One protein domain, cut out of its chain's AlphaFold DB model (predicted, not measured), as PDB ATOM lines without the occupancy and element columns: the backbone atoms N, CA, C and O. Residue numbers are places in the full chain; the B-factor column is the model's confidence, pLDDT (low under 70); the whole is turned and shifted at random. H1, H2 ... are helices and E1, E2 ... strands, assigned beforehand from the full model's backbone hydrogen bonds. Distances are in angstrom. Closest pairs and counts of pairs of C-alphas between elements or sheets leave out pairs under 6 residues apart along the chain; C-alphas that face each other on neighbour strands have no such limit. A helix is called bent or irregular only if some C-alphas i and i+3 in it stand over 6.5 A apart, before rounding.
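What this domain is: This is residues 415 to 574 of the 598 residues of the protein "Hypothetical protein" of Symbiodinium natans (UniProt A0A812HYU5). Five helices make an up-and-down bundle laid out as a slanting slab of two staggered rows, H4, H6 and H9 in one and H5 and H8 in the other, each running against the one before it in the chain. H2 packs on H4 at one end of the slab, and farther out at that end the small strand hairpin of E1 and E2 makes the tip of the long axis, with H1 between it and H4. The 160 printed residues hold nine named helices and two named strands, in the order H1, E1, E2, H2 to H9; the class is mostly helix, and the sheet is E1 - E2, antiparallel. The outline is elongated, 62 by 37 by 27 A, and the whole is only just compact, close to loose, with a radius of gyration of the C-alphas of 18.1 A.

How they stand to each other: Look first at the hairpin of E1, residues 432 to 435, and E2, residues 440 to 443, antiparallel neighbours at 134 degrees. There N 433 and O 442 are 2.9 A apart and N 435 and O 440 are 2.8 A apart, both within hydrogen-bond range. Then find H4, residues 479 to 491, the hub, touching four helices. H1, residues 421 to 427, is close to H4 but not clearly touching, the C-alphas of Lys 422 and Leu 491 being closest at 7.9 A. H2, residues 453 to 465, touches H4 with residues 455 to 459 alone, at a steep tilt of 56 degrees, the closest C-alphas being Val 455 and Leu 485 at 6.1 A. H4 forms a helical hairpin with H5, residues 496 to 512, at a shallow tilt of 32 degrees, opposite ways, closest at the C-alphas of Leu 486 and Ala 502, 5.3 A. H3, residues 474 to 477, only just touches H5, with 3 pairs of C-alphas within 8 A, closest Leu 476 and Ser 505 at 6.3 A; it touches H4 only at the corner, only just, with 3 pairs, closest Tyr 475 and Arg 481 at 6.0 A. H6, residues 515 to 525, touches H4 the same way at a shallow tilt of 11 degrees, with the C-alphas of Phe 483 and Val 521 closest at 7.0 A. H8, residues 534 to 552, touches H6 opposite ways, closest at the C-alphas of Ala 518 and Ala 543, 4.7 A, and touches H5 the same way, closest at Met 503 and Ile 539, 6.2 A. H9, residues 557 to 572, makes a helical hairpin with H8 at 37 degrees, only just steep, closest at the C-alphas of Ala 551 and Arg 560, 4.4 A. H7, residues 528 to 531, touches no helix. Every O i to N i+4 pair is within hydrogen-bond range in H1, H2, H4 and H6, against 11 of 13 in H5, 13 of 15 in H8 and 10 of 12 in H9; H3 and H7 are too short for such a pair.

Where its parts are: Find C-alpha 421 at (-7.319, 62.105, 49.642), where H1 begins; it is 9.9 A long. E1 is 9.3 A and E2 10.0 A long. H2 covers 17.8 A, H3 6.5 A and H4 18.0 A. From C-alpha 496 at (-0.592, 56.010, 57.988) H5 runs 25.4 A; it is only just irregular, with C-alphas 508 and 511 6.9 A apart. H6 is 15.3 A and H7 5.3 A long. H8 runs 27.6 A and is irregular, with C-alphas 535 and 538 7.0 A apart. H9 runs 23.1 A to C-alpha 572 at (23.285, 58.706, 40.110).

The domain as a whole: The two farthest C-alphas, those of Lys 439 and Pro 554, are 62.5 A apart. The printed part has no cut and no long link. The model's mean pLDDT over the printed part is 88.3; look for values under 70 at residues 415 to 418, 563 and 567 to 574.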
ATOM      1  N   VAL A 415     -18.454  59.874  54.285       53.41
ATOM      2  CA  VAL A 415     -17.647  60.012  55.516       53.41
ATOM      3  C   VAL A 415     -16.492  59.001  55.593       53.41
ATOM      4  O   VAL A 415     -15.463  59.271  56.212       53.41
ATOM      5  N   VAL A 416     -16.649  57.832  54.969       58.34
ATOM      6  CA  VAL A 416     -15.658  56.746  54.974       58.34
ATOM      7  C   VAL A 416     -14.520  57.079  54.009       58.34
ATOM      8  O   VAL A 416     -13.347  56.957  54.357       58.34
ATOM      9  N   VAL A 417     -14.849  57.577  52.814       61.28
ATOM     10  CA  VAL A 417     -13.868  57.831  51.747       61.28
ATOM     11  C   VAL A 417     -12.980  59.050  52.031       61.28
ATOM     12  O   VAL A 417     -11.822  59.065  51.621       61.28
ATOM     13  N   ALA A 418     -13.450  60.001  52.845       61.19
ATOM     14  CA  ALA A 418     -12.682  61.168  53.297       61.19
ATOM     15  C   ALA A 418     -11.353  60.846  54.032       61.19
ATOM     16  O   ALA A 418     -10.540  61.742  54.251       61.19
ATOM     17  N   GLN A 419     -11.097  59.586  54.409       81.50
ATOM     18  CA  GLN A 419      -9.809  59.145  54.970       81.50
ATOM     19  C   GLN A 419      -8.705  58.926  53.916       81.50
ATOM     20  O   GLN A 419      -7.548  58.724  54.281       81.50
ATOM     21  N   SER A 420      -9.044  58.954  52.626       90.69
ATOM     22  CA  SER A 420      -8.115  58.825  51.502       90.69
ATOM     23  C   SER A 420      -8.264  60.046  50.590       90.69
ATOM     24  O   SER A 420      -9.268  60.155  49.883       90.69
ATOM     25  N   PRO A 421      -7.269  60.954  50.540       89.88
ATOM     26  CA  PRO A 421      -7.319  62.105  49.642       89.88
ATOM     27  C   PRO A 421      -7.491  61.689  48.179       89.88
ATOM     28  O   PRO A 421      -8.248  62.313  47.448       89.88
ATOM     29  N   LYS A 422      -6.855  60.584  47.757       91.75
ATOM     30  CA  LYS A 422      -6.922  60.130  46.364       91.75
ATOM     31  C   LYS A 422      -8.276  59.519  46.000       91.75
ATOM     32  O   LYS A 422      -8.766  59.790  44.910       91.75
ATOM     33  N   LEU A 423      -8.898  58.728  46.880       88.62
ATOM     34  CA  LEU A 423     -10.257  58.235  46.631       88.62
ATOM     35  C   LEU A 423     -11.283  59.376  46.683       88.62
ATOM     36  O   LEU A 423     -12.244  59.342  45.924       88.62
ATOM     37  N   TYR A 424     -11.062  60.398  47.515       88.69
ATOM     38  CA  TYR A 424     -11.895  61.601  47.540       88.69
ATOM     39  C   TYR A 424     -11.799  62.398  46.221       88.69
ATOM     40  O   TYR A 424     -12.827  62.616  45.586       88.69
ATOM     41  N   GLU A 425     -10.584  62.689  45.728       91.69
ATOM     42  CA  GLU A 425     -10.347  63.269  44.384       91.69
ATOM     43  C   GLU A 425     -11.044  62.458  43.263       91.69
ATOM     44  O   GLU A 425     -11.524  63.012  42.271       91.69
ATOM     45  N   MET A 426     -11.103  61.126  43.401       89.62
ATOM     46  CA  MET A 426     -11.788  60.246  42.447       89.62
ATOM     47  C   MET A 426     -13.316  60.296  42.582       89.62
ATOM     48  O   MET A 426     -14.002  60.211  41.569       89.62
ATOM     49  N   LEU A 427     -13.874  60.455  43.786       86.75
ATOM     50  CA  LEU A 427     -15.323  60.622  43.960       86.75
ATOM     51  C   LEU A 427     -15.827  61.944  43.375       86.75
ATOM     52  O   LEU A 427     -16.862  61.941  42.717       86.75
ATOM     53  N   GLU A 428     -15.092  63.045  43.554       89.00
ATOM     54  CA  GLU A 428     -15.462  64.358  42.996       89.00
ATOM     55  C   GLU A 428     -15.489  64.380  41.455       89.00
ATOM     56  O   GLU A 428     -16.114  65.254  40.857       89.00
ATOM     57  N   THR A 429     -14.828  63.417  40.801       92.38
ATOM     58  CA  THR A 429     -14.693  63.340  39.336       92.38
ATOM     59  C   THR A 429     -15.462  62.184  38.682       92.38
ATOM     60  O   THR A 429     -15.566  62.149  37.455       92.38
ATOM     61  N   LEU A 430     -16.027  61.248  39.455       91.25
ATOM     62  CA  LEU A 430     -16.756  60.088  38.925       91.25
ATOM     63  C   LEU A 430     -18.272  60.343  38.816       91.25
ATOM     64  O   LEU A 430     -18.894  60.791  39.779       91.25
ATOM     65  N   PRO A 431     -18.920  59.984  37.689       92.19
ATOM     66  CA  PRO A 431     -20.363  60.128  37.545       92.19
ATOM     67  C   PRO A 431     -21.120  59.152  38.457       92.19
ATOM     68  O   PRO A 431     -20.848  57.947  38.485       92.19
ATOM     69  N   LEU A 432     -22.132  59.669  39.158       90.69
ATOM     70  CA  LEU A 432     -23.072  58.858  39.930       90.69
ATOM     71  C   LEU A 432     -23.919  57.994  38.985       90.69
ATOM     72  O   LEU A 432     -24.812  58.490  38.300       90.69
ATOM     73  N   THR A 433     -23.647  56.692  38.969       91.81
ATOM     74  CA  THR A 433     -24.390  55.699  38.185       91.81
ATOM     75  C   THR A 433     -25.510  55.114  39.037       91.81
ATOM     76  O   THR A 433     -25.283  54.759  40.194       91.81
ATOM     77  N   GLU A 434     -26.718  54.982  38.493       91.88
ATOM     78  CA  GLU A 434     -27.787  54.259  39.185       91.88
ATOM     79  C   GLU A 434     -27.549  52.744  39.114       91.88
ATOM     80  O   GLU A 434     -27.307  52.179  38.046       91.88
ATOM     81  N   LEU A 435     -27.587  52.079  40.269       87.50
ATOM     82  CA  LEU A 435     -27.430  50.637  40.400       87.50
ATOM     83  C   LEU A 435     -28.830  49.994  40.459       87.50
ATOM     84  O   LEU A 435     -29.497  50.094  41.491       87.50
ATOM     85  N   PRO A 436     -29.307  49.337  39.381       87.12
ATOM     86  CA  PRO A 436     -30.729  49.024  39.217       87.12
ATOM     87  C   PRO A 436     -31.251  47.906  40.129       87.12
ATOM     88  O   PRO A 436     -32.460  47.786  40.297       87.12
ATOM     89  N   LYS A 437     -30.373  47.088  40.732       90.50
ATOM     90  CA  LYS A 437     -30.786  46.120  41.765       90.50
ATOM     91  C   LYS A 437     -30.932  46.799  43.124       90.50
ATOM     92  O   LYS A 437     -31.866  46.519  43.862       90.50
ATOM     93  N   GLU A 438     -29.996  47.683  43.452       85.56
ATOM     94  CA  GLU A 438     -29.898  48.324  44.758       85.56
ATOM     95  C   GLU A 438     -30.717  49.620  44.892       85.56
ATOM     96  O   GLU A 438     -30.763  50.156  46.000       85.56
ATOM     97  N   LYS A 439     -31.308  50.129  43.796       89.44
ATOM     98  CA  LYS A 439     -32.074  51.395  43.700       89.44
ATOM     99  C   LYS A 439     -31.355  52.606  44.323       89.44
ATOM    100  O   LYS A 439     -31.976  53.471  44.932       89.44
ATOM    101  N   ILE A 440     -30.029  52.666  44.177       85.50
ATOM    102  CA  ILE A 440     -29.204  53.795  44.634       85.50
ATOM    103  C   ILE A 440     -28.365  54.370  43.497       85.50
ATOM    104  O   ILE A 440     -27.941  53.650  42.595       85.50
ATOM    105  N   ARG A 441     -28.050  55.663  43.592       82.38
ATOM    106  CA  ARG A 441     -27.012  56.308  42.779       82.38
ATOM    107  C   ARG A 441     -25.669  56.187  43.499       82.38
ATOM    108  O   ARG A 441     -25.581  56.550  44.667       82.38
ATOM    109  N   ALA A 442     -24.644  55.680  42.821       85.75
ATOM    110  CA  ALA A 442     -23.316  55.454  43.387       85.75
ATOM    111  C   ALA A 442     -22.204  55.738  42.365       85.75
ATOM    112  O   ALA A 442     -22.333  55.423  41.182       85.75
ATOM    113  N   ALA A 443     -21.083  56.291  42.826       86.81
ATOM    114  CA  ALA A 443     -19.861  56.370  42.031       86.81
ATOM    115  C   ALA A 443     -19.166  54.996  42.014       86.81
ATOM    116  O   ALA A 443     -18.940  54.392  43.063       86.81
ATOM    117  N   VAL A 444     -18.817  54.493  40.827       86.56
ATOM    118  CA  VAL A 444     -18.182  53.174  40.668       86.56
ATOM    119  C   VAL A 444     -16.675  53.341  40.473       86.56
ATOM    120  O   VAL A 444     -16.185  53.473  39.353       86.56
ATOM    121  N   VAL A 445     -15.931  53.317  41.579       87.81
ATOM    122  CA  VAL A 445     -14.460  53.294  41.560       87.81
ATOM    123  C   VAL A 445     -13.975  51.934  41.048       87.81
ATOM    124  O   VAL A 445     -14.303  50.896  41.625       87.81
ATOM    125  N   ARG A 446     -13.155  51.926  39.990       90.19
ATOM    126  CA  ARG A 446     -12.359  50.746  39.618       90.19
ATOM    127  C   ARG A 446     -11.083  50.713  40.456       90.19
ATOM    128  O   ARG A 446     -10.330  51.683  40.473       90.19
ATOM    129  N   VAL A 447     -10.858  49.594  41.136       92.56
ATOM    130  CA  VAL A 447      -9.605  49.287  41.841       92.56
ATOM    131  C   VAL A 447      -8.598  48.737  40.826       92.56
ATOM    132  O   VAL A 447      -8.997  48.111  39.845       92.56
ATOM    133  N   ASP A 448      -7.307  48.986  41.042       94.38
ATOM    134  CA  ASP A 448      -6.231  48.427  40.217       94.38
ATOM    135  C   ASP A 448      -6.207  46.891  40.320       94.38
ATOM    136  O   ASP A 448      -6.250  46.344  41.421       94.38
ATOM    137  N   GLU A 449      -6.120  46.198  39.182       94.62
ATOM    138  CA  GLU A 449      -6.212  44.728  39.096       94.62
ATOM    139  C   GLU A 449      -5.091  43.994  39.854       94.62
ATOM    140  O   GLU A 449      -5.232  42.814  40.173       94.62
ATOM    141  N   ARG A 450      -3.997  44.689  40.196       94.62
ATOM    142  CA  ARG A 450      -2.921  44.163  41.050       94.62
ATOM    143  C   ARG A 450      -3.312  44.052  42.524       94.62
ATOM    144  O   ARG A 450      -2.572  43.434  43.277       94.62
ATOM    145  N   ILE A 451      -4.417  44.662  42.956       96.50
ATOM    146  CA  ILE A 451      -4.880  44.641  44.347       96.50
ATOM    147  C   ILE A 451      -6.007  43.612  44.457       96.50
ATOM    148  O   ILE A 451      -7.106  43.811  43.937       96.50
ATOM    149  N   SER A 452      -5.753  42.503  45.150       95.38
ATOM    150  CA  SER A 452      -6.750  41.449  45.317       95.38
ATOM    151  C   SER A 452      -7.970  41.914  46.117       95.38
ATOM    152  O   SER A 452      -7.906  42.785  46.990       95.38
ATOM    153  N   GLN A 453      -9.108  41.262  45.860       93.06
ATOM    154  CA  GLN A 453     -10.359  41.516  46.581       93.06
ATOM    155  C   GLN A 453     -10.228  41.295  48.097       93.06
ATOM    156  O   GLN A 453     -10.969  41.899  48.864       93.06
ATOM    157  N   GLU A 454      -9.308  40.430  48.524       92.81
ATOM    158  CA  GLU A 454      -9.005  40.136  49.925       92.81
ATOM    159  C   GLU A 454      -8.338  41.342  50.604       92.81
ATOM    160  O   GLU A 454      -8.903  41.917  51.536       92.81
ATOM    161  N   VAL A 455      -7.209  41.806  50.057       95.50
ATOM    162  CA  VAL A 455      -6.488  42.997  50.534       95.50
ATOM    163  C   VAL A 455      -7.385  44.236  50.492       95.50
ATOM    164  O   VAL A 455      -7.402  45.022  51.441       95.50
ATOM    165  N   TRP A 456      -8.192  44.391  49.436       94.88
ATOM    166  CA  TRP A 456      -9.133  45.504  49.330       94.88
ATOM    167  C   TRP A 456     -10.252  45.451  50.380       94.88
ATOM    168  O   TRP A 456     -10.580  46.480  50.968       94.88
ATOM    169  N   ARG A 457     -10.811  44.269  50.689       91.56
ATOM    170  CA  ARG A 457     -11.808  44.121  51.767       91.56
ATOM    171  C   ARG A 457     -11.234  44.535  53.121       91.56
ATOM    172  O   ARG A 457     -11.910  45.263  53.839       91.56
ATOM    173  N   SER A 458      -9.997  44.156  53.437       93.00
ATOM    174  CA  SER A 458      -9.342  44.539  54.697       93.00
ATOM    175  C   SER A 458      -8.960  46.020  54.762       93.00
ATOM    176  O   SER A 458      -9.068  46.638  55.822       93.00
ATOM    177  N   ILE A 459      -8.583  46.629  53.631       94.19
ATOM    178  CA  ILE A 459      -8.433  48.089  53.513       94.19
ATOM    179  C   ILE A 459      -9.755  48.783  53.843       94.19
ATOM    180  O   ILE A 459      -9.787  49.674  54.690       94.19
ATOM    181  N   LEU A 460     -10.858  48.361  53.222       90.56
ATOM    182  CA  LEU A 460     -12.167  48.950  53.490       90.56
ATOM    183  C   LEU A 460     -12.586  48.718  54.947       90.56
ATOM    184  O   LEU A 460     -12.966  49.676  55.616       90.56
ATOM    185  N   GLN A 461     -12.434  47.500  55.476       89.25
ATOM    186  CA  GLN A 461     -12.681  47.180  56.886       89.25
ATOM    187  C   GLN A 461     -11.931  48.132  57.824       89.25
ATOM    188  O   GLN A 461     -12.543  48.671  58.745       89.25
ATOM    189  N   PHE A 462     -10.648  48.407  57.562       92.38
ATOM    190  CA  PHE A 462      -9.883  49.383  58.334       92.38
ATOM    191  C   PHE A 462     -10.497  50.782  58.275       92.38
ATOM    192  O   PHE A 462     -10.635  51.430  59.309       92.38
ATOM    193  N   ILE A 463     -10.874  51.257  57.086       87.69
ATOM    194  CA  ILE A 463     -11.415  52.609  56.910       87.69
ATOM    195  C   ILE A 463     -12.792  52.739  57.602       87.69
ATOM    196  O   ILE A 463     -13.068  53.770  58.216       87.69
ATOM    197  N   TYR A 464     -13.625  51.691  57.599       83.38
ATOM    198  CA  TYR A 464     -14.891  51.657  58.350       83.38
ATOM    199  C   TYR A 464     -14.702  51.539  59.874       83.38
ATOM    200  O   TYR A 464     -15.350  52.261  60.630       83.38
ATOM    201  N   GLN A 465     -13.866  50.604  60.339       86.25
ATOM    202  CA  GLN A 465     -13.813  50.173  61.747       86.25
ATOM    203  C   GLN A 465     -12.664  50.815  62.549       86.25
ATOM    204  O   GLN A 465     -12.661  50.769  63.776       86.25
ATOM    205  N   GLY A 466     -11.671  51.404  61.876       87.12
ATOM    206  CA  GLY A 466     -10.420  51.892  62.469       87.12
ATOM    207  C   GLY A 466      -9.415  50.790  62.835       87.12
ATOM    208  O   GLY A 466      -8.347  51.088  63.373       87.12
ATOM    209  N   THR A 467      -9.742  49.524  62.563       87.62
ATOM    210  CA  THR A 467      -8.933  48.342  62.887       87.62
ATOM    211  C   THR A 467      -9.078  47.271  61.817       87.62
ATOM    212  O   THR A 467     -10.181  47.035  61.331       87.62
ATOM    213  N   ILE A 468      -7.988  46.563  61.523       84.56
ATOM    214  CA  ILE A 468      -8.034  45.270  60.832       84.56
ATOM    215  C   ILE A 468      -8.176  44.174  61.889       84.56
ATOM    216  O   ILE A 468      -7.416  44.160  62.861       84.56
ATOM    217  N   LEU A 469      -9.118  43.247  61.700       81.25
ATOM    218  CA  LEU A 469      -9.204  42.048  62.532       81.25
ATOM    219  C   LEU A 469      -8.111  41.068  62.095       81.25
ATOM    220  O   LEU A 469      -8.183  40.471  61.025       81.25
ATOM    221  N   GLN A 470      -7.078  40.922  62.927       75.81
ATOM    222  CA  GLN A 470      -5.884  40.134  62.601       75.81
ATOM    223  C   GLN A 470      -6.208  38.655  62.318       75.81
ATOM    224  O   GLN A 470      -5.609  38.060  61.430       75.81
ATOM    225  N   GLU A 471      -7.217  38.103  62.998       78.81
ATOM    226  CA  GLU A 471      -7.762  36.752  62.776       78.81
ATOM    227  C   GLU A 471      -8.337  36.548  61.361       78.81
ATOM    228  O   GLU A 471      -8.372  35.426  60.866       78.81
ATOM    229  N   GLN A 472      -8.763  37.626  60.692       75.31
ATOM    230  CA  GLN A 472      -9.322  37.602  59.335       75.31
ATOM    231  C   GLN A 472      -8.271  37.882  58.248       75.31
ATOM    232  O   GLN A 472      -8.574  37.759  57.065       75.31
ATOM    233  N   CYS A 473      -7.042  38.258  58.621       81.06
ATOM    234  CA  CYS A 473      -5.980  38.651  57.688       81.06
ATOM    235  C   CYS A 473      -4.811  37.661  57.706       81.06
ATOM    236  O   CYS A 473      -3.659  38.022  57.955       81.06
ATOM    237  N   THR A 474      -5.123  36.403  57.393       84.44
ATOM    238  CA  THR A 474      -4.155  35.308  57.192       84.44
ATOM    239  C   THR A 474      -3.049  35.676  56.195       84.44
ATOM    240  O   THR A 474      -1.894  35.288  56.376       84.44
ATOM    241  N   TYR A 475      -3.374  36.497  55.190       85.38
ATOM    242  CA  TYR A 475      -2.445  36.994  54.178       85.38
ATOM    243  C   TYR A 475      -1.305  37.881  54.714       85.38
ATOM    244  O   TYR A 475      -0.366  38.161  53.973       85.38
ATOM    245  N   LEU A 476      -1.321  38.314  55.984       90.50
ATOM    246  CA  LEU A 476      -0.210  39.075  56.587       90.50
ATOM    247  C   LEU A 476       1.093  38.260  56.723       90.50
ATOM    248  O   LEU A 476       2.122  38.819  57.104       90.50
ATOM    249  N   HIS A 477       1.051  36.965  56.396       93.69
ATOM    250  CA  HIS A 477       2.209  36.078  56.264       93.69
ATOM    251  C   HIS A 477       2.654  35.845  54.806       93.69
ATOM    252  O   HIS A 477       3.678  35.202  54.585       93.69
ATOM    253  N   ASP A 478       1.929  36.375  53.814       96.25
ATOM    254  CA  ASP A 478       2.291  36.317  52.396       96.25
ATOM    255  C   ASP A 478       2.910  37.647  51.934       96.25
ATOM    256  O   ASP A 478       2.313  38.723  52.034       96.25
ATOM    257  N   VAL A 479       4.129  37.563  51.398       97.19
ATOM    258  CA  VAL A 479       4.883  38.709  50.877       97.19
ATOM    259  C   VAL A 479       4.194  39.358  49.672       97.19
ATOM    260  O   VAL A 479       4.254  40.581  49.543       97.19
ATOM    261  N   ALA A 480       3.496  38.580  48.836       97.06
ATOM    262  CA  ALA A 480       2.771  39.098  47.679       97.06
ATOM    263  C   ALA A 480       1.621  39.998  48.142       97.06
ATOM    264  O   ALA A 480       1.582  41.184  47.820       97.06
ATOM    265  N   ARG A 481       0.751  39.474  49.008       97.06
ATOM    266  CA  ARG A 481      -0.382  40.205  49.591       97.06
ATOM    267  C   ARG A 481       0.040  41.395  50.461       97.06
ATOM    268  O   ARG A 481      -0.621  42.433  50.455       97.06
ATOM    269  N   CYS A 482       1.168  41.304  51.167       97.12
ATOM    270  CA  CYS A 482       1.730  42.452  51.884       97.12
ATOM    271  C   CYS A 482       2.289  43.531  50.932       97.12
ATOM    272  O   CYS A 482       2.195  44.721  51.241       97.12
ATOM    273  N   PHE A 483       2.811  43.146  49.760       97.75
ATOM    274  CA  PHE A 483       3.185  44.085  48.700       97.75
ATOM    275  C   PHE A 483       1.952  44.722  48.041       97.75
ATOM    276  O   PHE A 483       1.945  45.936  47.853       97.75
ATOM    277  N   GLU A 484       0.883  43.960  47.778       97.75
ATOM    278  CA  GLU A 484      -0.406  44.500  47.315       97.75
ATOM    279  C   GLU A 484      -0.956  45.558  48.284       97.75
ATOM    280  O   GLU A 484      -1.406  46.619  47.850       97.75
ATOM    281  N   LEU A 485      -0.878  45.305  49.599       97.44
ATOM    282  CA  LEU A 485      -1.303  46.257  50.626       97.44
ATOM    283  C   LEU A 485      -0.445  47.531  50.603       97.44
ATOM    284  O   LEU A 485      -0.999  48.629  50.610       97.44
ATOM    285  N   LEU A 486       0.888  47.414  50.529       97.81
ATOM    286  CA  LEU A 486       1.776  48.577  50.395       97.81
ATOM    287  C   LEU A 486       1.476  49.370  49.112       97.81
ATOM    288  O   LEU A 486       1.405  50.598  49.147       97.81
ATOM    289  N   PHE A 487       1.268  48.675  47.994       97.69
ATOM    290  CA  PHE A 487       0.934  49.283  46.712       97.69
ATOM    291  C   PHE A 487      -0.400  50.037  46.772       97.69
ATOM    292  O   PHE A 487      -0.448  51.210  46.405       97.69
ATOM    293  N   ALA A 488      -1.453  49.423  47.316       97.12
ATOM    294  CA  ALA A 488      -2.753  50.060  47.507       97.12
ATOM    295  C   ALA A 488      -2.678  51.288  48.432       97.12
ATOM    296  O   ALA A 488      -3.283  52.321  48.143       97.12
ATOM    297  N   VAL A 489      -1.902  51.202  49.520       96.94
ATOM    298  CA  VAL A 489      -1.696  52.313  50.459       96.94
ATOM    299  C   VAL A 489      -1.033  53.511  49.788       96.94
ATOM    300  O   VAL A 489      -1.463  54.641  50.016       96.94
ATOM    301  N   LEU A 490      -0.025  53.282  48.946       96.69
ATOM    302  CA  LEU A 490       0.675  54.357  48.244       96.69
ATOM    303  C   LEU A 490      -0.139  54.918  47.069       96.69
ATOM    304  O   LEU A 490      -0.240  56.139  46.945       96.69
ATOM    305  N   LEU A 491      -0.788  54.054  46.281       95.75
ATOM    306  CA  LEU A 491      -1.651  54.438  45.159       95.75
ATOM    307  C   LEU A 491      -2.822  55.318  45.617       95.75
ATOM    308  O   LEU A 491      -3.066  56.377  45.042       95.75
ATOM    309  N   PHE A 492      -3.529  54.904  46.672       95.50
ATOM    310  CA  PHE A 492      -4.706  55.613  47.176       95.50
ATOM    311  C   PHE A 492      -4.401  56.586  48.328       95.50
ATOM    312  O   PHE A 492      -5.329  57.171  48.885       95.50
ATOM    313  N   ARG A 493      -3.128  56.795  48.700       95.56
ATOM    314  CA  ARG A 493      -2.721  57.644  49.843       95.56
ATOM    315  C   ARG A 493      -3.528  57.321  51.114       95.56
ATOM    316  O   ARG A 493      -4.139  58.202  51.717       95.56
ATOM    317  N   LEU A 494      -3.601  56.035  51.457       95.44
ATOM    318  CA  LEU A 494      -4.398  55.533  52.581       95.44
ATOM    319  C   LEU A 494      -3.785  55.928  53.943       95.44
ATOM    320  O   LEU A 494      -2.596  56.249  54.003       95.44
ATOM    321  N   PRO A 495      -4.556  55.874  55.049       94.44
ATOM    322  CA  PRO A 495      -4.077  56.273  56.369       94.44
ATOM    323  C   PRO A 495      -2.775  55.595  56.822       94.44
ATOM    324  O   PRO A 495      -2.597  54.382  56.700       94.44
ATOM    325  N   GLU A 496      -1.915  56.388  57.463       94.50
ATOM    326  CA  GLU A 496      -0.592  56.010  57.988       94.50
ATOM    327  C   GLU A 496      -0.528  54.660  58.752       94.50
ATOM    328  O   GLU A 496       0.454  53.932  58.586       94.50
ATOM    329  N   PRO A 497      -1.534  54.243  59.557       95.00
ATOM    330  CA  PRO A 497      -1.494  52.939  60.222       95.00
ATOM    331  C   PRO A 497      -1.454  51.744  59.255       95.00
ATOM    332  O   PRO A 497      -0.800  50.749  59.568       95.00
ATOM    333  N   LEU A 498      -2.087  51.843  58.077       95.38
ATOM    334  CA  LEU A 498      -2.008  50.808  57.041       95.38
ATOM    335  C   LEU A 498      -0.620  50.771  56.392       95.38
ATOM    336  O   LEU A 498      -0.102  49.684  56.137       95.38
ATOM    337  N   LEU A 499       0.015  51.935  56.197       96.25
ATOM    338  CA  LEU A 499       1.395  52.013  55.712       96.25
ATOM    339  C   LEU A 499       2.354  51.317  56.681       96.25
ATOM    340  O   LEU A 499       3.132  50.453  56.279       96.25
ATOM    341  N   ARG A 500       2.243  51.641  57.974       95.94
ATOM    342  CA  ARG A 500       3.046  51.029  59.039       95.94
ATOM    343  C   ARG A 500       2.816  49.520  59.149       95.94
ATOM    344  O   ARG A 500       3.785  48.795  59.358       95.94
ATOM    345  N   LEU A 501       1.578  49.042  58.986       95.31
ATOM    346  CA  LEU A 501       1.263  47.608  58.975       95.31
ATOM    347  C   LEU A 501       1.925  46.897  57.787       95.31
ATOM    348  O   LEU A 501       2.668  45.940  57.996       95.31
ATOM    349  N   ALA A 502       1.717  47.395  56.563       96.62
ATOM    350  CA  ALA A 502       2.291  46.814  55.350       96.62
ATOM    351  C   ALA A 502       3.826  46.777  55.407       96.62
ATOM    352  O   ALA A 502       4.447  45.751  55.130       96.62
ATOM    353  N   MET A 503       4.440  47.881  55.844       97.06
ATOM    354  CA  MET A 503       5.877  47.969  56.083       97.06
ATOM    355  C   MET A 503       6.368  46.969  57.129       97.06
ATOM    356  O   MET A 503       7.415  46.364  56.924       97.06
ATOM    357  N   HIS A 504       5.659  46.806  58.250       96.00
ATOM    358  CA  HIS A 504       6.078  45.897  59.315       96.00
ATOM    359  C   HIS A 504       6.049  44.436  58.849       96.00
ATOM    360  O   HIS A 504       7.046  43.735  59.019       96.00
ATOM    361  N   SER A 505       4.965  44.009  58.190       96.00
ATOM    362  CA  SER A 505       4.864  42.663  57.619       96.00
ATOM    363  C   SER A 505       5.935  42.419  56.553       96.00
ATOM    364  O   SER A 505       6.661  41.430  56.631       96.00
ATOM    365  N   LEU A 506       6.126  43.349  55.607       97.12
ATOM    366  CA  LEU A 506       7.184  43.224  54.597       97.12
ATOM    367  C   LEU A 506       8.588  43.207  55.215       97.12
ATOM    368  O   LEU A 506       9.429  42.450  54.747       97.12
ATOM    369  N   TYR A 507       8.862  43.972  56.275       96.25
ATOM    370  CA  TYR A 507      10.177  43.961  56.929       96.25
ATOM    371  C   TYR A 507      10.513  42.589  57.543       96.25
ATOM    372  O   TYR A 507      11.674  42.185  57.548       96.25
ATOM    373  N   VAL A 508       9.504  41.858  58.031       96.06
ATOM    374  CA  VAL A 508       9.659  40.492  58.559       96.06
ATOM    375  C   VAL A 508       9.758  39.452  57.434       96.06
ATOM    376  O   VAL A 508      10.543  38.514  57.545       96.06
ATOM    377  N   LEU A 509       8.994  39.614  56.349       96.75
ATOM    378  CA  LEU A 509       8.906  38.630  55.262       96.75
ATOM    379  C   LEU A 509      10.009  38.768  54.199       96.75
ATOM    380  O   LEU A 509      10.427  37.766  53.623       96.75
ATOM    381  N   LEU A 510      10.511  39.979  53.931       96.94
ATOM    382  CA  LEU A 510      11.490  40.230  52.865       96.94
ATOM    383  C   LEU A 510      12.772  39.377  52.966       96.94
ATOM    384  O   LEU A 510      13.164  38.838  51.928       96.94
ATOM    385  N   PRO A 511      13.406  39.184  54.144       96.31
ATOM    386  CA  PRO A 511      14.638  38.392  54.264       96.31
ATOM    387  C   PRO A 511      14.497  36.905  53.912       96.31
ATOM    388  O   PRO A 511      15.504  36.259  53.637       96.31
ATOM    389  N   VAL A 512      13.274  36.361  53.924       95.88
ATOM    390  CA  VAL A 512      12.967  34.965  53.550       95.88
ATOM    391  C   VAL A 512      12.226  34.857  52.210       95.88
ATOM    392  O   VAL A 512      11.849  33.766  51.788       95.88
ATOM    393  N   SER A 513      11.998  35.986  51.533       95.88
ATOM    394  CA  SER A 513      11.261  36.059  50.270       95.88
ATOM    395  C   SER A 513      12.164  35.907  49.042       95.88
ATOM    396  O   SER A 513      13.373  36.120  49.095       95.88
ATOM    397  N   ASN A 514      11.559  35.599  47.890       94.75
ATOM    398  CA  ASN A 514      12.251  35.675  46.602       94.75
ATOM    399  C   ASN A 514      12.741  37.125  46.346       94.75
ATOM    400  O   ASN A 514      11.920  38.043  46.439       94.75
ATOM    401  N   PRO A 515      14.014  37.356  45.949       95.06
ATOM    402  CA  PRO A 515      14.559  38.688  45.653       95.06
ATOM    403  C   PRO A 515      13.745  39.539  44.663       95.06
ATOM    404  O   PRO A 515      13.827  40.766  44.705       95.06
ATOM    405  N   MET A 516      12.903  38.924  43.824       95.19
ATOM    406  CA  MET A 516      11.923  39.620  42.982       95.19
ATOM    407  C   MET A 516      10.982  40.530  43.791       95.19
ATOM    408  O   MET A 516      10.699  41.646  43.357       95.19
ATOM    409  N   TRP A 517      10.541  40.111  44.982       96.88
ATOM    410  CA  TRP A 517       9.693  40.931  45.853       96.88
ATOM    411  C   TRP A 517      10.465  42.099  46.466       96.88
ATOM    412  O   TRP A 517       9.959  43.220  46.491       96.88
ATOM    413  N   ALA A 518      11.724  41.883  46.862       95.75
ATOM    414  CA  ALA A 518      12.610  42.968  47.278       95.75
ATOM    415  C   ALA A 518      12.830  43.983  46.140       95.75
ATOM    416  O   ALA A 518      12.780  45.189  46.378       95.75
ATOM    417  N   PHE A 519      12.979  43.524  44.892       95.50
ATOM    418  CA  PHE A 519      13.074  44.407  43.727       95.50
ATOM    419  C   PHE A 519      11.798  45.232  43.525       95.50
ATOM    420  O   PHE A 519      11.889  46.447  43.365       95.50
ATOM    421  N   GLN A 520      10.615  44.614  43.595       96.56
ATOM    422  CA  GLN A 520       9.338  45.321  43.440       96.56
ATOM    423  C   GLN A 520       9.094  46.345  44.563       96.56
ATOM    424  O   GLN A 520       8.725  47.486  44.276       96.56
ATOM    425  N   VAL A 521       9.374  45.993  45.825       96.94
ATOM    426  CA  VAL A 521       9.313  46.925  46.968       96.94
ATOM    427  C   VAL A 521      10.299  48.081  46.783       96.94
ATOM    428  O   VAL A 521       9.922  49.243  46.941       96.94
ATOM    429  N   PHE A 522      11.549  47.798  46.403       95.88
ATOM    430  CA  PHE A 522      12.555  48.833  46.161       95.88
ATOM    431  C   PHE A 522      12.160  49.757  45.002       95.88
ATOM    432  O   PHE A 522      12.277  50.977  45.130       95.88
ATOM    433  N   GLN A 523      11.660  49.201  43.895       95.38
ATOM    434  CA  GLN A 523      11.187  49.944  42.726       95.38
ATOM    435  C   GLN A 523      10.030  50.881  43.097       95.38
ATOM    436  O   GLN A 523      10.088  52.067  42.770       95.38
ATOM    437  N   LEU A 524       9.023  50.378  43.821       96.12
ATOM    438  CA  LEU A 524       7.862  51.140  44.290       96.12
ATOM    439  C   LEU A 524       8.275  52.290  45.226       96.12
ATOM    440  O   LEU A 524       7.998  53.455  44.939       96.12
ATOM    441  N   CYS A 525       9.034  52.000  46.285       95.75
ATOM    442  CA  CYS A 525       9.500  53.004  47.253       95.75
ATOM    443  C   CYS A 525      10.579  53.963  46.697       95.75
ATOM    444  O   CYS A 525      11.002  54.901  47.385       95.75
ATOM    445  N   SER A 526      11.033  53.736  45.460       92.75
ATOM    446  CA  SER A 526      11.959  54.602  44.718       92.75
ATOM    447  C   SER A 526      11.283  55.431  43.618       92.75
ATOM    448  O   SER A 526      11.970  56.209  42.947       92.75
ATOM    449  N   GLN A 527       9.968  55.304  43.400       92.88
ATOM    450  CA  GLN A 527       9.225  56.174  42.479       92.88
ATOM    451  C   GLN A 527       9.264  57.633  42.962       92.88
ATOM    452  O   GLN A 527       9.292  57.885  44.163       92.88
ATOM    453  N   LYS A 528       9.283  58.604  42.034       89.25
ATOM    454  CA  LYS A 528       9.534  60.027  42.357       89.25
ATOM    455  C   LYS A 528       8.571  60.571  43.423       89.25
ATOM    456  O   LYS A 528       9.015  61.252  44.337       89.25
ATOM    457  N   GLU A 529       7.297  60.196  43.344       89.31
ATOM    458  CA  GLU A 529       6.228  60.594  44.276       89.31
ATOM    459  C   GLU A 529       6.362  60.007  45.692       89.31
ATOM    460  O   GLU A 529       5.709  60.464  46.626       89.31
ATOM    461  N   HIS A 530       7.179  58.968  45.860       89.06
ATOM    462  CA  HIS A 530       7.318  58.208  47.106       89.06
ATOM    463  C   HIS A 530       8.727  58.324  47.704       89.06
ATOM    464  O   HIS A 530       8.928  58.108  48.896       89.06
ATOM    465  N   PHE A 531       9.713  58.700  46.887       82.62
ATOM    466  CA  PHE A 531      11.134  58.695  47.228       82.62
ATOM    467  C   PHE A 531      11.496  59.634  48.390       82.62
ATOM    468  O   PHE A 531      12.382  59.307  49.188       82.62
ATOM    469  N   GLU A 532      10.794  60.767  48.490       86.12
ATOM    470  CA  GLU A 532      10.953  61.778  49.544       86.12
ATOM    471  C   GLU A 532      10.216  61.432  50.846       86.12
ATOM    472  O   GLU A 532      10.541  62.001  51.890       86.12
ATOM    473  N   ASN A 533       9.279  60.473  50.828       89.94
ATOM    474  CA  ASN A 533       8.615  60.031  52.049       89.94
ATOM    475  C   ASN A 533       9.634  59.329  52.965       89.94
ATOM    476  O   ASN A 533      10.114  58.229  52.678       89.94
ATOM    477  N   GLN A 534       9.959  59.976  54.087       92.12
ATOM    478  CA  GLN A 534      10.914  59.461  55.066       92.12
ATOM    479  C   GLN A 534      10.420  58.177  55.743       92.12
ATOM    480  O   GLN A 534      11.244  57.349  56.128       92.12
ATOM    481  N   GLU A 535       9.103  57.972  55.830       91.94
ATOM    482  CA  GLU A 535       8.507  56.760  56.394       91.94
ATOM    483  C   GLU A 535       8.824  55.535  55.536       91.94
ATOM    484  O   GLU A 535       9.123  54.488  56.086       91.94
ATOM    485  N   LEU A 536       8.888  55.664  54.206       95.06
ATOM    486  CA  LEU A 536       9.261  54.558  53.311       95.06
ATOM    487  C   LEU A 536      10.752  54.204  53.341       95.06
ATOM    488  O   LEU A 536      11.156  53.186  52.769       95.06
ATOM    489  N   ARG A 537      11.594  55.017  53.991       94.38
ATOM    490  CA  ARG A 537      13.041  54.793  54.003       94.38
ATOM    491  C   ARG A 537      13.434  53.423  54.584       94.38
ATOM    492  O   ARG A 537      14.161  52.723  53.890       94.38
ATOM    493  N   PRO A 538      12.968  52.977  55.768       95.38
ATOM    494  CA  PRO A 538      13.430  51.719  56.353       95.38
ATOM    495  C   PRO A 538      13.096  50.493  55.497       95.38
ATOM    496  O   PRO A 538      13.914  49.584  55.413       95.38
ATOM    497  N   ILE A 539      11.933  50.472  54.828       96.75
ATOM    498  CA  ILE A 539      11.548  49.331  53.985       96.75
ATOM    499  C   ILE A 539      12.280  49.334  52.635       96.75
ATOM    500  O   ILE A 539      12.674  48.277  52.152       96.75
ATOM    501  N   ARG A 540      12.542  50.517  52.058       95.88
ATOM    502  CA  ARG A 540      13.381  50.663  50.858       95.88
ATOM    503  C   ARG A 540      14.828  50.267  51.134       95.88
ATOM    504  O   ARG A 540      15.414  49.531  50.347       95.88
ATOM    505  N   ASP A 541      15.391  50.748  52.237       94.25
ATOM    506  CA  ASP A 541      16.779  50.496  52.611       94.25
ATOM    507  C   ASP A 541      16.958  48.995  52.974       94.25
ATOM    508  O   ASP A 541      17.932  48.376  52.549       94.25
ATOM    509  N   ALA A 542      15.970  48.353  53.621       95.12
ATOM    510  CA  ALA A 542      15.946  46.897  53.836       95.12
ATOM    511  C   ALA A 542      15.829  46.087  52.528       95.12
ATOM    512  O   ALA A 542      16.563  45.118  52.330       95.12
ATOM    513  N   ALA A 543      14.950  46.496  51.607       95.88
ATOM    514  CA  ALA A 543      14.820  45.858  50.297       95.88
ATOM    515  C   ALA A 543      16.118  45.968  49.472       95.88
ATOM    516  O   ALA A 543      16.527  44.997  48.836       95.88
ATOM    517  N   ALA A 544      16.817  47.107  49.540       93.62
ATOM    518  CA  ALA A 544      18.134  47.278  48.928       93.62
ATOM    519  C   ALA A 544      19.181  46.311  49.512       93.62
ATOM    520  O   ALA A 544      19.952  45.727  48.756       93.62
ATOM    521  N   VAL A 545      19.184  46.085  50.831       93.38
ATOM    522  CA  VAL A 545      20.085  45.115  51.482       93.38
ATOM    523  C   VAL A 545      19.811  43.683  51.012       93.38
ATOM    524  O   VAL A 545      20.754  42.984  50.643       93.38
ATOM    525  N   VAL A 546      18.543  43.258  50.924       93.50
ATOM    526  CA  VAL A 546      18.185  41.932  50.375       93.50
ATOM    527  C   VAL A 546      18.659  41.786  48.921       93.50
ATOM    528  O   VAL A 546      19.218  40.754  48.560       93.50
ATOM    529  N   LEU A 547      18.520  42.833  48.100       92.88
ATOM    530  CA  LEU A 547      19.006  42.842  46.715       92.88
ATOM    531  C   LEU A 547      20.536  42.784  46.606       92.88
ATOM    532  O   LEU A 547      21.050  42.105  45.719       92.88
ATOM    533  N   MET A 548      21.269  43.450  47.502       89.19
ATOM    534  CA  MET A 548      22.733  43.367  47.549       89.19
ATOM    535  C   MET A 548      23.202  41.964  47.952       89.19
ATOM    536  O   MET A 548      24.076  41.410  47.289       89.19
ATOM    537  N   HIS A 549      22.583  41.335  48.958       90.06
ATOM    538  CA  HIS A 549      22.882  39.940  49.303       90.06
ATOM    539  C   HIS A 549      22.553  38.975  48.154       90.06
ATOM    540  O   HIS A 549      23.380  38.127  47.819       90.06
ATOM    541  N   ALA A 550      21.409  39.153  47.485       90.69
ATOM    542  CA  ALA A 550      21.045  38.367  46.308       90.69
ATOM    543  C   ALA A 550      22.010  38.571  45.126       90.69
ATOM    544  O   ALA A 550      22.204  37.649  44.342       90.69
ATOM    545  N   ALA A 551      22.637  39.742  44.983       86.81
ATOM    546  CA  ALA A 551      23.676  39.979  43.979       86.81
ATOM    547  C   ALA A 551      25.047  39.394  44.381       86.81
ATOM    548  O   ALA A 551      25.843  39.043  43.511       86.81
ATOM    549  N   LEU A 552      25.353  39.253  45.674       87.06
ATOM    550  CA  LEU A 552      26.613  38.647  46.117       87.06
ATOM    551  C   LEU A 552      26.681  37.139  45.830       87.06
ATOM    552  O   LEU A 552      27.767  36.645  45.531       87.06
ATOM    553  N   ASP A 553      25.552  36.427  45.833       88.12
ATOM    554  CA  ASP A 553      25.480  34.993  45.511       88.12
ATOM    555  C   ASP A 553      26.099  34.670  44.120       88.12
ATOM    556  O   ASP A 553      25.675  35.232  43.104       88.12
ATOM    557  N   PRO A 554      27.111  33.778  44.030       81.81
ATOM    558  CA  PRO A 554      27.707  33.339  42.765       81.81
ATOM    559  C   PRO A 554      26.736  32.700  41.765       81.81
ATOM    560  O   PRO A 554      26.959  32.820  40.561       81.81
ATOM    561  N   GLN A 555      25.672  32.041  42.231       83.44
ATOM    562  CA  GLN A 555      24.682  31.367  41.378       83.44
ATOM    563  C   GLN A 555      23.689  32.367  40.749       83.44
ATOM    564  O   GLN A 555      23.001  32.072  39.772       83.44
ATOM    565  N   SER A 556      23.661  33.595  41.270       77.81
ATOM    566  CA  SER A 556      22.663  34.632  41.019       77.81
ATOM    567  C   SER A 556      23.055  35.595  39.880       77.81
ATOM    568  O   SER A 556      23.107  36.823  40.016       77.81
ATOM    569  N   SER A 557      23.360  35.034  38.706       75.38
ATOM    570  CA  SER A 557      23.862  35.792  37.544       75.38
ATOM    571  C   SER A 557      22.896  36.877  37.034       75.38
ATOM    572  O   SER A 557      23.340  37.935  36.578       75.38
ATOM    573  N   LEU A 558      21.584  36.645  37.157       77.06
ATOM    574  CA  LEU A 558      20.525  37.576  36.756       77.06
ATOM    575  C   LEU A 558      20.472  38.816  37.666       77.06
ATOM    576  O   LEU A 558      20.498  39.950  37.180       77.06
ATOM    577  N   TRP A 559      20.447  38.616  38.988       77.00
ATOM    578  CA  TRP A 559      20.317  39.712  39.954       77.00
ATOM    579  C   TRP A 559      21.572  40.580  40.021       77.00
ATOM    580  O   TRP A 559      21.449  41.794  40.170       77.00
ATOM    581  N   ARG A 560      22.764  40.002  39.799       73.00
ATOM    582  CA  ARG A 560      24.029  40.750  39.676       73.00
ATOM    583  C   ARG A 560      23.964  41.899  38.673       73.00
ATOM    584  O   ARG A 560      24.443  42.985  38.975       73.00
ATOM    585  N   ARG A 561      23.358  41.679  37.502       72.56
ATOM    586  CA  ARG A 561      23.195  42.730  36.484       72.56
ATOM    587  C   ARG A 561      22.034  43.661  36.838       72.56
ATOM    588  O   ARG A 561      22.223  44.870  36.913       72.56
ATOM    589  N   THR A 562      20.854  43.111  37.119       74.12
ATOM    590  CA  THR A 562      19.637  43.918  37.306       74.12
ATOM    591  C   THR A 562      19.679  44.795  38.562       74.12
ATOM    592  O   THR A 562      19.362  45.981  38.485       74.12
ATOM    593  N   ALA A 563      20.085  44.253  39.715       67.94
ATOM    594  CA  ALA A 563      20.069  44.992  40.978       67.94
ATOM    595  C   ALA A 563      21.146  46.084  41.021       67.94
ATOM    596  O   ALA A 563      20.830  47.231  41.339       67.94
ATOM    597  N   VAL A 564      22.393  45.760  40.654       72.38
ATOM    598  CA  VAL A 564      23.509  46.720  40.701       72.38
ATOM    599  C   VAL A 564      23.244  47.891  39.757       72.38
ATOM    600  O   VAL A 564      23.263  49.035  40.207       72.38
ATOM    601  N   THR A 565      22.902  47.637  38.487       71.56
ATOM    602  CA  THR A 565      22.619  48.711  37.520       71.56
ATOM    603  C   THR A 565      21.419  49.568  37.936       71.56
ATOM    604  O   THR A 565      21.485  50.790  37.812       71.56
ATOM    605  N   TYR A 566      20.345  48.977  38.479       71.19
ATOM    606  CA  TYR A 566      19.162  49.744  38.891       71.19
ATOM    607  C   TYR A 566      19.412  50.606  40.140       71.19
ATOM    608  O   TYR A 566      19.026  51.779  40.167       71.19
ATOM    609  N   ILE A 567      20.101  50.062  41.153       69.50
ATOM    610  CA  ILE A 567      20.488  50.802  42.365       69.50
ATOM    611  C   ILE A 567      21.454  51.940  42.002       69.50
ATOM    612  O   ILE A 567      21.243  53.072  42.442       69.50
ATOM    613  N   TYR A 568      22.448  51.684  41.139       66.69
ATOM    614  CA  TYR A 568      23.374  52.719  40.672       66.69
ATOM    615  C   TYR A 568      22.674  53.819  39.880       66.69
ATOM    616  O   TYR A 568      22.850  54.988  40.211       66.69
ATOM    617  N   ALA A 569      21.827  53.481  38.902       62.75
ATOM    618  CA  ALA A 569      21.080  54.478  38.136       62.75
ATOM    619  C   ALA A 569      20.234  55.381  39.055       62.75
ATOM    620  O   ALA A 569      20.279  56.607  38.942       62.75
ATOM    621  N   LYS A 570      19.529  54.795  40.035       64.12
ATOM    622  CA  LYS A 570      18.757  55.556  41.030       64.12
ATOM    623  C   LYS A 570      19.624  56.445  41.922       64.12
ATOM    624  O   LYS A 570      19.211  57.567  42.215       64.12
ATOM    625  N   ALA A 571      20.805  55.986  42.330       62.09
ATOM    626  CA  ALA A 571      21.747  56.794  43.101       62.09
ATOM    627  C   ALA A 571      22.334  57.958  42.277       62.09
ATOM    628  O   ALA A 571      22.446  59.069  42.797       62.09
ATOM    629  N   TYR A 572      22.649  57.726  40.997       51.97
ATOM    630  CA  TYR A 572      23.285  58.706  40.110       51.97
ATOM    631  C   TYR A 572      22.343  59.838  39.677       51.97
ATOM    632  O   TYR A 572      22.753  60.996  39.642       51.97
ATOM    633  N   THR A 573      21.051  59.548  39.456       54.31
ATOM    634  CA  THR A 573      20.006  60.551  39.122       54.31
ATOM    635  C   THR A 573      19.716  61.592  40.224       54.31
ATOM    636  O   THR A 573      18.686  62.263  40.193       54.31
ATOM    637  N   ARG A 574      20.590  61.717  41.229       54.78
ATOM    638  CA  ARG A 574      20.389  62.507  42.450       54.78
ATOM    639  C   ARG A 574      21.470  63.568  42.711       54.78
ATOM    640  O   ARG A 574      21.436  64.160  43.787       54.78
TER     641      ARG A 574